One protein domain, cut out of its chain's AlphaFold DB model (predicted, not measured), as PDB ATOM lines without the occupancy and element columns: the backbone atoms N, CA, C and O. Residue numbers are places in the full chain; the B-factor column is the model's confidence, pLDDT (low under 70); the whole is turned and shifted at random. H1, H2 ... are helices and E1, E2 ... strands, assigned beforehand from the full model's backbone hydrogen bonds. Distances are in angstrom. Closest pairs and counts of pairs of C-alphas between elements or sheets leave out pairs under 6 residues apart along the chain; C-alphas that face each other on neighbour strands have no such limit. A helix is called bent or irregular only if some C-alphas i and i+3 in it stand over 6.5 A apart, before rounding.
ATOM      1  N   ILE A  11     107.928 122.954  78.136       79.44
ATOM      2  CA  ILE A  11     108.840 123.618  77.203       79.44
ATOM      3  C   ILE A  11     109.755 122.564  76.570       79.44
ATOM      4  O   ILE A  11     110.457 121.813  77.247       79.44
ATOM      5  N   HIS A  12     109.765 122.511  75.239       88.56
ATOM      6  CA  HIS A  12     110.620 121.633  74.430       88.56
ATOM      7  C   HIS A  12     111.443 122.459  73.436       88.56
ATOM      8  O   HIS A  12     111.075 123.590  73.154       88.56
ATOM      9  N   PRO A  13     112.536 121.932  72.851       93.19
ATOM     10  CA  PRO A  13     113.314 122.683  71.867       93.19
ATOM     11  C   PRO A  13     112.480 123.095  70.645       93.19
ATOM     12  O   PRO A  13     111.835 122.251  70.018       93.19
ATOM     13  N   TYR A  14     112.555 124.372  70.272       94.88
ATOM     14  CA  TYR A  14     111.933 124.942  69.077       94.88
ATOM     15  C   TYR A  14     112.893 125.917  68.384       94.88
ATOM     16  O   TYR A  14     113.866 126.394  68.967       94.88
ATOM     17  N   GLN A  15     112.641 126.189  67.105       96.75
ATOM     18  CA  GLN A  15     113.401 127.162  66.322       96.75
ATOM     19  C   GLN A  15     112.751 128.546  66.369       96.75
ATOM     20  O   GLN A  15     111.539 128.676  66.511       96.75
ATOM     21  N   THR A  16     113.547 129.591  66.176       96.44
ATOM     22  CA  THR A  16     113.057 130.976  66.147       96.44
ATOM     23  C   THR A  16     113.720 131.768  65.035       96.44
ATOM     24  O   THR A  16     114.908 131.567  64.775       96.44
ATOM     25  N   SER A  17     112.994 132.721  64.453       94.06
ATOM     26  CA  SER A  17     113.592 133.770  63.619       94.06
ATOM     27  C   SER A  17     114.459 134.723  64.454       94.06
ATOM     28  O   SER A  17     114.162 134.964  65.625       94.06
ATOM     29  N   SER A  18     115.495 135.312  63.848       93.75
ATOM     30  CA  SER A  18     116.300 136.381  64.465       93.75
ATOM     31  C   SER A  18     115.505 137.669  64.703       93.75
ATOM     32  O   SER A  18     115.910 138.515  65.486       93.75
ATOM     33  N   GLU A  19     114.363 137.837  64.038       94.88
ATOM     34  CA  GLU A  19     113.459 138.968  64.283       94.88
ATOM     35  C   GLU A  19     112.787 138.889  65.663       94.88
ATOM     36  O   GLU A  19     112.266 139.886  66.152       94.88
ATOM     37  N   LEU A  20     112.822 137.718  66.307       96.44
ATOM     38  CA  LEU A  20     112.202 137.482  67.608       96.44
ATOM     39  C   LEU A  20     113.159 137.648  68.794       96.44
ATOM     40  O   LEU A  20     112.743 137.418  69.925       96.44
ATOM     41  N   GLU A  21     114.418 138.041  68.569       95.56
ATOM     42  CA  GLU A  21     115.385 138.274  69.656       95.56
ATOM     43  C   GLU A  21     114.868 139.206  70.771       95.56
ATOM     44  O   GLU A  21     115.092 138.880  71.938       95.56
ATOM     45  N   PRO A  22     114.117 140.295  70.489       94.44
ATOM     46  CA  PRO A  22     113.564 141.148  71.546       94.44
ATOM     47  C   PRO A  22     112.619 140.428  72.521       94.44
ATOM     48  O   PRO A  22     112.462 140.869  73.654       94.44
ATOM     49  N   TYR A  23     112.011 139.313  72.106       94.88
ATOM     50  CA  TYR A  23     111.019 138.566  72.886       94.88
ATOM     51  C   TYR A  23     111.608 137.346  73.612       94.88
ATOM     52  O   TYR A  23     110.867 136.570  74.211       94.88
ATOM     53  N   LYS A  24     112.937 137.168  73.562       95.50
ATOM     54  CA  LYS A  24     113.676 136.074  74.219       95.50
ATOM     55  C   LYS A  24     114.237 136.451  75.589       95.50
ATOM     56  O   LYS A  24     115.223 135.877  76.050       95.50
ATOM     57  N   ILE A  25     113.627 137.435  76.229       96.06
ATOM     58  CA  ILE A  25     113.947 137.842  77.594       96.06
ATOM     59  C   ILE A  25     112.814 137.414  78.534       96.06
ATOM     60  O   ILE A  25     111.668 137.334  78.086       96.06
ATOM     61  N   PRO A  26     113.116 137.140  79.815       96.62
ATOM     62  CA  PRO A  26     112.103 136.887  80.835       96.62
ATOM     63  C   PRO A  26     111.034 137.986  80.898       96.62
ATOM     64  O   PRO A  26     111.360 139.168  80.729       96.62
ATOM     65  N   ILE A  27     109.779 137.620  81.174       95.75
ATOM     66  CA  ILE A  27     108.642 138.558  81.220       95.75
ATOM     67  C   ILE A  27     108.876 139.709  82.193       95.75
ATOM     68  O   ILE A  27     108.593 140.858  81.858       95.75
ATOM     69  N   ASN A  28     109.428 139.442  83.374       94.94
ATOM     70  CA  ASN A  28     109.706 140.500  84.344       94.94
ATOM     71  C   ASN A  28     110.692 141.555  83.800       94.94
ATOM     72  O   ASN A  28     110.524 142.752  84.048       94.94
ATOM     73  N   ILE A  29     111.684 141.132  83.011       95.81
ATOM     74  CA  ILE A  29     112.609 142.028  82.316       95.81
ATOM     75  C   ILE A  29     111.867 142.753  81.193       95.81
ATOM     76  O   ILE A  29     111.981 143.974  81.106       95.81
ATOM     77  N   TYR A  30     111.073 142.037  80.389       94.44
ATOM     78  CA  TYR A  30     110.281 142.628  79.309       94.44
ATOM     79  C   TYR A  30     109.386 143.762  79.816       94.44
ATOM     80  O   TYR A  30     109.468 144.878  79.308       94.44
ATOM     81  N   ILE A  31     108.590 143.511  80.856       93.88
ATOM     82  CA  ILE A  31     107.693 144.502  81.458       93.88
ATOM     83  C   ILE A  31     108.490 145.727  81.911       93.88
ATOM     84  O   ILE A  31     108.202 146.839  81.475       93.88
ATOM     85  N   SER A  32     109.560 145.521  82.690       93.50
ATOM     86  CA  SER A  32     110.374 146.629  83.215       93.50
ATOM     87  C   SER A  32     111.052 147.490  82.141       93.50
ATOM     88  O   SER A  32     111.437 148.623  82.421       93.50
ATOM     89  N   GLN A  33     111.235 146.958  80.927       92.88
ATOM     90  CA  GLN A  33     111.859 147.670  79.811       92.88
ATOM     91  C   GLN A  33     110.855 148.382  78.905       92.88
ATOM     92  O   GLN A  33     111.234 149.361  78.263       92.88
ATOM     93  N   ASN A  34     109.615 147.894  78.826       88.38
ATOM     94  CA  ASN A  34     108.644 148.365  77.841       88.38
ATOM     95  C   ASN A  34     107.558 149.264  78.446       88.38
ATOM     96  O   ASN A  34     107.078 150.154  77.747       88.38
ATOM     97  N   SER A  35     107.187 149.098  79.723       85.94
ATOM     98  CA  SER A  35     106.123 149.913  80.318       85.94
ATOM     99  C   SER A  35     106.095 149.871  81.845       85.94
ATOM    100  O   SER A  35     106.113 148.806  82.454       85.94
ATOM    101  N   ASP A  36     105.911 151.039  82.466       84.69
ATOM    102  CA  ASP A  36     105.645 151.162  83.908       84.69
ATOM    103  C   ASP A  36     104.191 150.791  84.282       84.69
ATOM    104  O   ASP A  36     103.828 150.773  85.462       84.69
ATOM    105  N   HIS A  37     103.332 150.538  83.287       87.75
ATOM    106  CA  HIS A  37     101.909 150.241  83.477       87.75
ATOM    107  C   HIS A  37     101.540 148.782  83.203       87.75
ATOM    108  O   HIS A  37     100.460 148.348  83.610       87.75
ATOM    109  N   LEU A  38     102.414 148.019  82.544       88.62
ATOM    110  CA  LEU A  38     102.185 146.598  82.317       88.62
ATOM    111  C   LEU A  38     102.331 145.827  83.633       88.62
ATOM    112  O   LEU A  38     103.307 145.972  84.364       88.62
ATOM    113  N   VAL A  39     101.339 144.989  83.929       90.00
ATOM    114  CA  VAL A  39     101.303 144.140  85.135       90.00
ATOM    115  C   VAL A  39     101.390 142.650  84.812       90.00
ATOM    116  O   VAL A  39     101.417 141.822  85.716       90.00
ATOM    117  N   GLY A  40     101.412 142.304  83.525       92.69
ATOM    118  CA  GLY A  40     101.478 140.938  83.030       92.69
ATOM    119  C   GLY A  40     101.466 140.910  81.506       92.69
ATOM    120  O   GLY A  40     101.150 141.911  80.862       92.69
ATOM    121  N   VAL A  41     101.804 139.754  80.943       95.50
ATOM    122  CA  VAL A  41     101.789 139.506  79.498       95.50
ATOM    123  C   VAL A  41     100.931 138.277  79.221       95.50
ATOM    124  O   VAL A  41     101.022 137.274  79.929       95.50
ATOM    125  N   LEU A  42     100.102 138.357  78.182       95.31
ATOM    126  CA  LEU A  42      99.346 137.228  77.653       95.31
ATOM    127  C   LEU A  42      99.874 136.894  76.259       95.31
ATOM    128  O   LEU A  42      99.996 137.778  75.410       95.31
ATOM    129  N   SER A  43     100.187 135.622  76.024       95.69
ATOM    130  CA  SER A  43     100.560 135.139  74.696       95.69
ATOM    131  C   SER A  43      99.331 134.618  73.952       95.69
ATOM    132  O   SER A  43      98.432 134.025  74.544       95.69
ATOM    133  N   ALA A  44      99.297 134.842  72.639       96.44
ATOM    134  CA  ALA A  44      98.260 134.346  71.743       96.44
ATOM    135  C   ALA A  44      98.921 133.832  70.454       96.44
ATOM    136  O   ALA A  44      99.645 134.566  69.779       96.44
ATOM    137  N   SER A  45      98.691 132.565  70.116       96.31
ATOM    138  CA  SER A  45      99.478 131.841  69.113       96.31
ATOM    139  C   SER A  45      98.662 131.468  67.881       96.31
ATOM    140  O   SER A  45      97.725 130.678  67.947       96.31
ATOM    141  N   VAL A  46      99.067 131.949  66.703       96.50
ATOM    142  CA  VAL A  46      98.448 131.551  65.428       96.50
ATOM    143  C   VAL A  46      99.222 130.388  64.810       96.50
ATOM    144  O   VAL A  46     100.302 130.567  64.248       96.50
ATOM    145  N   ILE A  47      98.651 129.183  64.864       95.44
ATOM    146  CA  ILE A  47      99.264 127.990  64.270       95.44
ATOM    147  C   ILE A  47      98.714 127.807  62.858       95.44
ATOM    148  O   ILE A  47      97.520 127.557  62.676       95.44
ATOM    149  N   ILE A  48      99.595 127.882  61.857       92.56
ATOM    150  CA  ILE A  48      99.246 127.664  60.450       92.56
ATOM    151  C   ILE A  48      99.752 126.295  59.996       92.56
ATOM    152  O   ILE A  48     100.952 126.024  59.987       92.56
ATOM    153  N   HIS A  49      98.841 125.439  59.538       89.81
ATOM    154  CA  HIS A  49      99.189 124.156  58.935       89.81
ATOM    155  C   HIS A  49      98.359 123.900  57.678       89.81
ATOM    156  O   HIS A  49      97.128 123.872  57.719       89.81
ATOM    157  N   ARG A  50      99.039 123.685  56.540       93.75
ATOM    158  CA  ARG A  50      98.410 123.446  55.224       93.75
ATOM    159  C   ARG A  50      97.383 124.529  54.849       93.75
ATOM    160  O   ARG A  50      96.276 124.213  54.419       93.75
ATOM    161  N   GLY A  51      97.746 125.798  55.050       94.25
ATOM    162  CA  GLY A  51      96.900 126.950  54.710       94.25
ATOM    163  C   GLY A  51      95.666 127.127  55.602       94.25
ATOM    164  O   GLY A  51      94.739 127.829  55.215       94.25
ATOM    165  N   ARG A  52      95.626 126.480  56.772       95.69
ATOM    166  CA  ARG A  52      94.544 126.605  57.755       95.69
ATOM    167  C   ARG A  52      95.093 127.060  59.096       95.69
ATOM    168  O   ARG A  52      96.224 126.713  59.430       95.69
ATOM    169  N   VAL A  53      94.265 127.782  59.843       95.81
ATOM    170  CA  VAL A  53      94.549 128.236  61.207       95.81
ATOM    171  C   VAL A  53      93.892 127.281  62.200       95.81
ATOM    172  O   VAL A  53      92.744 126.878  62.002       95.81
ATOM    173  N   LEU A  54      94.625 126.902  63.246       96.25
ATOM    174  CA  LEU A  54      94.066 126.209  64.404       96.25
ATOM    175  C   LEU A  54      93.339 127.215  65.301       96.25
ATOM    176  O   LEU A  54      93.920 128.227  65.679       96.25
ATOM    177  N   LEU A  55      92.101 126.893  65.665       97.50
ATOM    178  CA  LEU A  55      91.353 127.572  66.718       97.50
ATOM    179  C   LEU A  55      90.930 126.536  67.757       97.50
ATOM    180  O   LEU A  55      90.676 125.378  67.410       97.50
ATOM    181  N   ILE A  56      90.826 126.971  69.005       95.25
ATOM    182  CA  ILE A  56      90.260 126.201  70.112       95.25
ATOM    183  C   ILE A  56      88.920 126.807  70.517       95.25
ATOM    184  O   ILE A  56      88.683 127.999  70.327       95.25
ATOM    185  N   GLN A  57      88.021 125.968  71.029       95.88
ATOM    186  CA  GLN A  57      86.733 126.416  71.541       95.88
ATOM    187  C   GLN A  57      86.740 126.348  73.062       95.88
ATOM    188  O   GLN A  57      87.007 125.292  73.640       95.88
ATOM    189  N   ARG A  58      86.398 127.470  73.695       93.81
ATOM    190  CA  ARG A  58      86.296 127.580  75.150       93.81
ATOM    191  C   ARG A  58      85.226 126.644  75.694       93.81
ATOM    192  O   ARG A  58      84.173 126.459  75.078       93.81
ATOM    193  N   ILE A  59      85.485 126.091  76.876       93.25
ATOM    194  CA  ILE A  59      84.548 125.199  77.565       93.25
ATOM    195  C   ILE A  59      83.199 125.890  77.815       93.25
ATOM    196  O   ILE A  59      83.128 127.099  78.031       93.25
ATOM    197  N   ALA A  60      82.118 125.111  77.798       94.50
ATOM    198  CA  ALA A  60      80.758 125.643  77.907       94.50
ATOM    199  C   ALA A  60      80.432 126.260  79.279       94.50
ATOM    200  O   ALA A  60      79.564 127.125  79.358       94.50
ATOM    201  N   ASP A  61      81.144 125.843  80.330       93.88
ATOM    202  CA  ASP A  61      80.857 126.205  81.723       93.88
ATOM    203  C   ASP A  61      81.905 127.170  82.320       93.88
ATOM    204  O   ASP A  61      82.069 127.241  83.537       93.88
ATOM    205  N   GLY A  62      82.647 127.884  81.467       87.44
ATOM    206  CA  GLY A  62      83.659 128.869  81.865       87.44
ATOM    207  C   GLY A  62      83.316 130.299  81.444       87.44
ATOM    208  O   GLY A  62      82.251 130.570  80.887       87.44
ATOM    209  N   ASP A  63      84.251 131.221  81.675       89.06
ATOM    210  CA  ASP A  63      84.138 132.594  81.180       89.06
ATOM    211  C   ASP A  63      84.188 132.625  79.647       89.06
ATOM    212  O   ASP A  63      85.031 131.962  79.032       89.06
ATOM    213  N   TRP A  64      83.316 133.435  79.037       90.81
ATOM    214  CA  TRP A  64      83.147 133.536  77.578       90.81
ATOM    215  C   TRP A  64      82.899 132.173  76.906       90.81
ATOM    216  O   TRP A  64      83.699 131.712  76.087       90.81
ATOM    217  N   PRO A  65      81.791 131.500  77.248       94.31
ATOM    218  CA  PRO A  65      81.584 130.107  76.883       94.31
ATOM    219  C   PRO A  65      81.388 129.924  75.376       94.31
ATOM    220  O   PRO A  65      80.712 130.715  74.716       94.31
ATOM    221  N   ASN A  66      81.920 128.821  74.844       95.38
ATOM    222  CA  ASN A  66      81.777 128.391  73.446       95.38
ATOM    223  C   ASN A  66      82.342 129.355  72.382       95.38
ATOM    224  O   ASN A  66      82.106 129.137  71.187       95.38
ATOM    225  N   VAL A  67      83.083 130.393  72.777       97.00
ATOM    226  CA  VAL A  67      83.790 131.282  71.846       97.00
ATOM    227  C   VAL A  67      85.007 130.559  71.266       97.00
ATOM    228  O   VAL A  67      85.627 129.730  71.933       97.00
ATOM    229  N   TRP A  68      85.319 130.860  70.005       96.69
ATOM    230  CA  TRP A  68      86.524 130.385  69.333       96.69
ATOM    231  C   TRP A  68      87.661 131.384  69.511       96.69
ATOM    232  O   TRP A  68      87.481 132.571  69.239       96.69
ATOM    233  N   GLU A  69      88.827 130.889  69.902       95.88
ATOM    234  CA  GLU A  69      90.032 131.686  70.105       95.88
ATOM    235  C   GLU A  69      91.276 130.964  69.582       95.88
ATOM    236  O   GLU A  69      91.233 129.801  69.167       95.88
ATOM    237  N   VAL A  70      92.386 131.691  69.548       96.44
ATOM    238  CA  VAL A  70      93.705 131.101  69.328       96.44
ATOM    239  C   VAL A  70      94.245 130.555  70.654       96.44
ATOM    240  O   VAL A  70      93.935 131.138  71.689       96.44
ATOM    241  N   PRO A  71      95.057 129.482  70.636       96.06
ATOM    242  CA  PRO A  71      95.740 128.994  71.833       96.06
ATOM    243  C   PRO A  71      96.579 130.075  72.498       96.06
ATOM    244  O   PRO A  71      97.218 130.875  71.802       96.06
ATOM    245  N   GLY A  72      96.633 130.071  73.822       95.50
ATOM    246  CA  GLY A  72      97.366 131.095  74.545       95.50
ATOM    247  C   GLY A  72      97.071 131.113  76.030       95.50
ATOM    248  O   GLY A  72      96.264 130.346  76.539       95.50
ATOM    249  N   GLY A  73      97.724 132.032  76.725       94.94
ATOM    250  CA  GLY A  73      97.598 132.120  78.166       94.94
ATOM    251  C   GLY A  73      98.566 133.109  78.783       94.94
ATOM    252  O   GLY A  73      99.290 133.837  78.095       94.94
ATOM    253  N   VAL A  74      98.511 133.178  80.106       95.69
ATOM    254  CA  VAL A  74      99.285 134.140  80.888       95.69
ATOM    255  C   VAL A  74     100.720 133.647  80.996       95.69
ATOM    256  O   VAL A  74     100.967 132.483  81.312       95.69
ATOM    257  N   ALA A  75     101.661 134.548  80.739       95.50
ATOM    258  CA  ALA A  75     103.073 134.251  80.856       95.50
ATOM    259  C   ALA A  75     103.546 134.345  82.317       95.50
ATOM    260  O   ALA A  75     103.105 135.213  83.073       95.50
ATOM    261  N   ASN A  76     104.456 133.452  82.701       94.81
ATOM    262  CA  ASN A  76     105.139 133.468  83.995       94.81
ATOM    263  C   ASN A  76     106.299 134.478  83.996       94.81
ATOM    264  O   ASN A  76     106.878 134.777  82.955       94.81
ATOM    265  N   ASP A  77     106.683 134.980  85.171       93.94
ATOM    266  CA  ASP A  77     107.704 136.032  85.293       93.94
ATOM    267  C   ASP A  77     109.082 135.637  84.733       93.94
ATOM    268  O   ASP A  77     109.812 136.490  84.220       93.94
ATOM    269  N   ASP A  78     109.454 134.364  84.874       93.69
ATOM    270  CA  ASP A  78     110.774 133.817  84.560       93.69
ATOM    271  C   ASP A  78     110.875 133.166  83.172       93.69
ATOM    272  O   ASP A  78     111.984 132.852  82.731       93.69
ATOM    273  N   GLU A  79     109.758 133.007  82.459       94.75
ATOM    274  CA  GLU A  79     109.747 132.492  81.087       94.75
ATOM    275  C   GLU A  79     109.811 133.624  80.052       94.75
ATOM    276  O   GLU A  79     109.594 134.795  80.362       94.75
ATOM    277  N   THR A  80     110.143 133.297  78.803       95.88
ATOM    278  CA  THR A  80     110.049 134.260  77.696       95.88
ATOM    279  C   THR A  80     108.636 134.277  77.107       95.88
ATOM    280  O   THR A  80     107.883 133.312  77.249       95.88
ATOM    281  N   ILE A  81     108.272 135.334  76.368       95.75
ATOM    282  CA  ILE A  81     106.981 135.386  75.646       95.75
ATOM    283  C   ILE A  81     106.845 134.188  74.691       95.75
ATOM    284  O   ILE A  81     105.764 133.618  74.538       95.75
ATOM    285  N   LEU A  82     107.955 133.790  74.061       96.75
ATOM    286  CA  LEU A  82     107.988 132.658  73.138       96.75
ATOM    287  C   LEU A  82     107.813 131.322  73.871       96.75
ATOM    288  O   LEU A  82     107.081 130.461  73.389       96.75
ATOM    289  N   ASP A  83     108.441 131.160  75.037       96.19
ATOM    290  CA  ASP A  83     108.290 129.955  75.855       96.19
ATOM    291  C   ASP A  83     106.861 129.806  76.375       96.19
ATOM    292  O   ASP A  83     106.316 128.706  76.298       96.19
ATOM    293  N   CYS A  84     106.221 130.905  76.794       96.12
ATOM    294  CA  CYS A  84     104.803 130.919  77.156       96.12
ATOM    295  C   CYS A  84     103.932 130.402  75.999       96.12
ATOM    296  O   CYS A  84     103.159 129.464  76.178       96.12
ATOM    297  N   ALA A  85     104.113 130.941  74.790       95.94
ATOM    298  CA  ALA A  85     103.364 130.506  73.609       95.94
ATOM    299  C   ALA A  85     103.540 129.003  73.310       95.94
ATOM    300  O   ALA A  85     102.586 128.309  72.948       95.94
ATOM    301  N   VAL A  86     104.763 128.483  73.464       95.88
ATOM    302  CA  VAL A  86     105.081 127.064  73.241       95.88
ATOM    303  C   VAL A  86     104.488 126.173  74.331       95.88
ATOM    304  O   VAL A  86     103.950 125.110  74.008       95.88
ATOM    305  N   ARG A  87     104.563 126.613  75.591       96.31
ATOM    306  CA  ARG A  87     103.994 125.936  76.757       96.31
ATOM    307  C   ARG A  87     102.477 125.822  76.635       96.31
ATOM    308  O   ARG A  87     101.963 124.711  76.701       96.31
ATOM    309  N   GLU A  88     101.780 126.930  76.388       95.88
ATOM    310  CA  GLU A  88     100.312 126.959  76.291       95.88
ATOM    311  C   GLU A  88      99.800 126.080  75.143       95.88
ATOM    312  O   GLU A  88      98.893 125.268  75.319       95.88
ATOM    313  N   LEU A  89     100.452 126.128  73.973       95.00
ATOM    314  CA  LEU A  89     100.100 125.251  72.851       95.00
ATOM    315  C   LEU A  89     100.179 123.758  73.221       95.00
ATOM    316  O   LEU A  89      99.377 122.938  72.750       95.00
ATOM    317  N   TRP A  90     101.165 123.392  74.037       94.44
ATOM    318  CA  TRP A  90     101.322 122.027  74.512       94.44
ATOM    319  C   TRP A  90     100.314 121.674  75.610       94.44
ATOM    320  O   TRP A  90      99.700 120.610  75.537       94.44
ATOM    321  N   GLU A  91     100.105 122.548  76.590       93.06
ATOM    322  CA  GLU A  91      99.201 122.313  77.721       93.06
ATOM    323  C   GLU A  91      97.732 122.226  77.285       93.06
ATOM    324  O   GLU A  91      97.012 121.333  77.740       93.06
ATOM    325  N   GLU A  92      97.298 123.076  76.353       92.81
ATOM    326  CA  GLU A  92      95.901 123.138  75.916       92.81
ATOM    327  C   GLU A  92      95.556 122.105  74.833       92.81
ATOM    328  O   GLU A  92      94.451 121.551  74.827       92.81
ATOM    329  N   ILE A  93      96.472 121.843  73.889       92.44
ATOM    330  CA  ILE A  93      96.172 121.044  72.681       92.44
ATOM    331  C   ILE A  93      97.107 119.837  72.511       92.44
ATOM    332  O   ILE A  93      96.859 118.968  71.669       92.44
ATOM    333  N   GLY A  94      98.182 119.725  73.293       92.62
ATOM    334  CA  GLY A  94      99.143 118.628  73.157       92.62
ATOM    335  C   GLY A  94      99.950 118.696  71.857       92.62
ATOM    336  O   GLY A  94     100.416 117.669  71.356       92.62
ATOM    337  N   LEU A  95     100.110 119.886  71.269       92.81
ATOM    338  CA  LEU A  95     100.937 120.084  70.080       92.81
ATOM    339  C   LEU A  95     102.306 120.640  70.460       92.81
ATOM    340  O   LEU A  95     102.429 121.555  71.263       92.81
ATOM    341  N   ARG A  96     103.355 120.105  69.830       93.00
ATOM    342  CA  ARG A  96     104.717 120.619  69.993       93.00
ATOM    343  C   ARG A  96     105.057 121.580  68.866       93.00
ATOM    344  O   ARG A  96     105.151 121.168  67.707       93.00
ATOM    345  N   ALA A  97     105.263 122.850  69.207       92.81
ATOM    346  CA  ALA A  97     105.802 123.830  68.272       92.81
ATOM    347  C   ALA A  97     107.186 123.387  67.771       92.81
ATOM    348  O   ALA A  97     108.061 123.056  68.566       92.81
ATOM    349  N   SER A  98     107.383 123.399  66.452       92.56
ATOM    350  CA  SER A  98     108.705 123.182  65.843       92.56
ATOM    351  C   SER A  98     109.460 124.492  65.637       92.56
ATOM    352  O   SER A  98     110.685 124.519  65.745       92.56
ATOM    353  N   ALA A  99     108.733 125.578  65.370       94.75
ATOM    354  CA  ALA A  99     109.283 126.910  65.222       94.75
ATOM    355  C   ALA A  99     108.261 127.988  65.608       94.75
ATOM    356  O   ALA A  99     107.063 127.812  65.374       94.75
ATOM    357  N   VAL A 100     108.756 129.119  66.110       96.19
ATOM    358  CA  VAL A 100     108.026 130.387  66.219       96.19
ATOM    359  C   VAL A 100     108.674 131.365  65.245       96.19
ATOM    360  O   VAL A 100     109.872 131.637  65.325       96.19
ATOM    361  N   THR A 101     107.921 131.836  64.253       95.38
ATOM    362  CA  THR A 101     108.527 132.465  63.068       95.38
ATOM    363  C   THR A 101     108.369 133.975  63.000       95.38
ATOM    364  O   THR A 101     109.189 134.610  62.347       95.38
TER     365      THR A 101
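Overview. This is residues 11 to 101 of the 108 residues of the protein "NUDIX hydrolase domain-like protein" of Aspergillus parasiticus (UniProt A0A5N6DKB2). With little regular structure, the domain is one helix, H3, packed on a small hairpin of strands, E1 and E2, with short helices H1 and H2 towards one end and the looped link 45 to 71 reaching to the other. The printed part has 91 residues, with three named helices and two antiparallel strands in the order H1 H2 E1 E2 H3; the class is mostly helix, with 33 residues in named elements. It is compact, with a radius of gyration of the C-alphas of 14.1 A and spans of 37 by 30 by 20 A.

Arrangement. H1, residues 18 to 23, is irregular, C-alphas 19 and 22 being 7.6 A apart; 0 of its 2 O i to N i+4 pairs and 2 of its 3 O i to N i+3 pairs are within hydrogen-bond range. H2, residues 27 to 34, is close to H1 but not clearly touching; the closest C-alphas, Tyr 23 and Tyr 30, are 7.6 A apart. E1, residues 42 to 44, and E2, residues 72 to 74, form a hairpin, N 43 and O 73 at 2.9 A. H3, residues 81 to 93, comes closest to E2 at the C-alphas of Glu 88 and Gly 72, 5.4 A. In H2 and H3 every O i to N i+4 pair is within range.

Along the chain. H1 begins at C-alpha 18 (116.300, 136.381, 64.465); H3, 18.2 A long, ends at C-alpha 93 (96.172, 121.044, 72.681).

Size, cuts and confidence. The printed part has no cut; the link E1 to E2 is long, 27 residues. No printed residue is under 70.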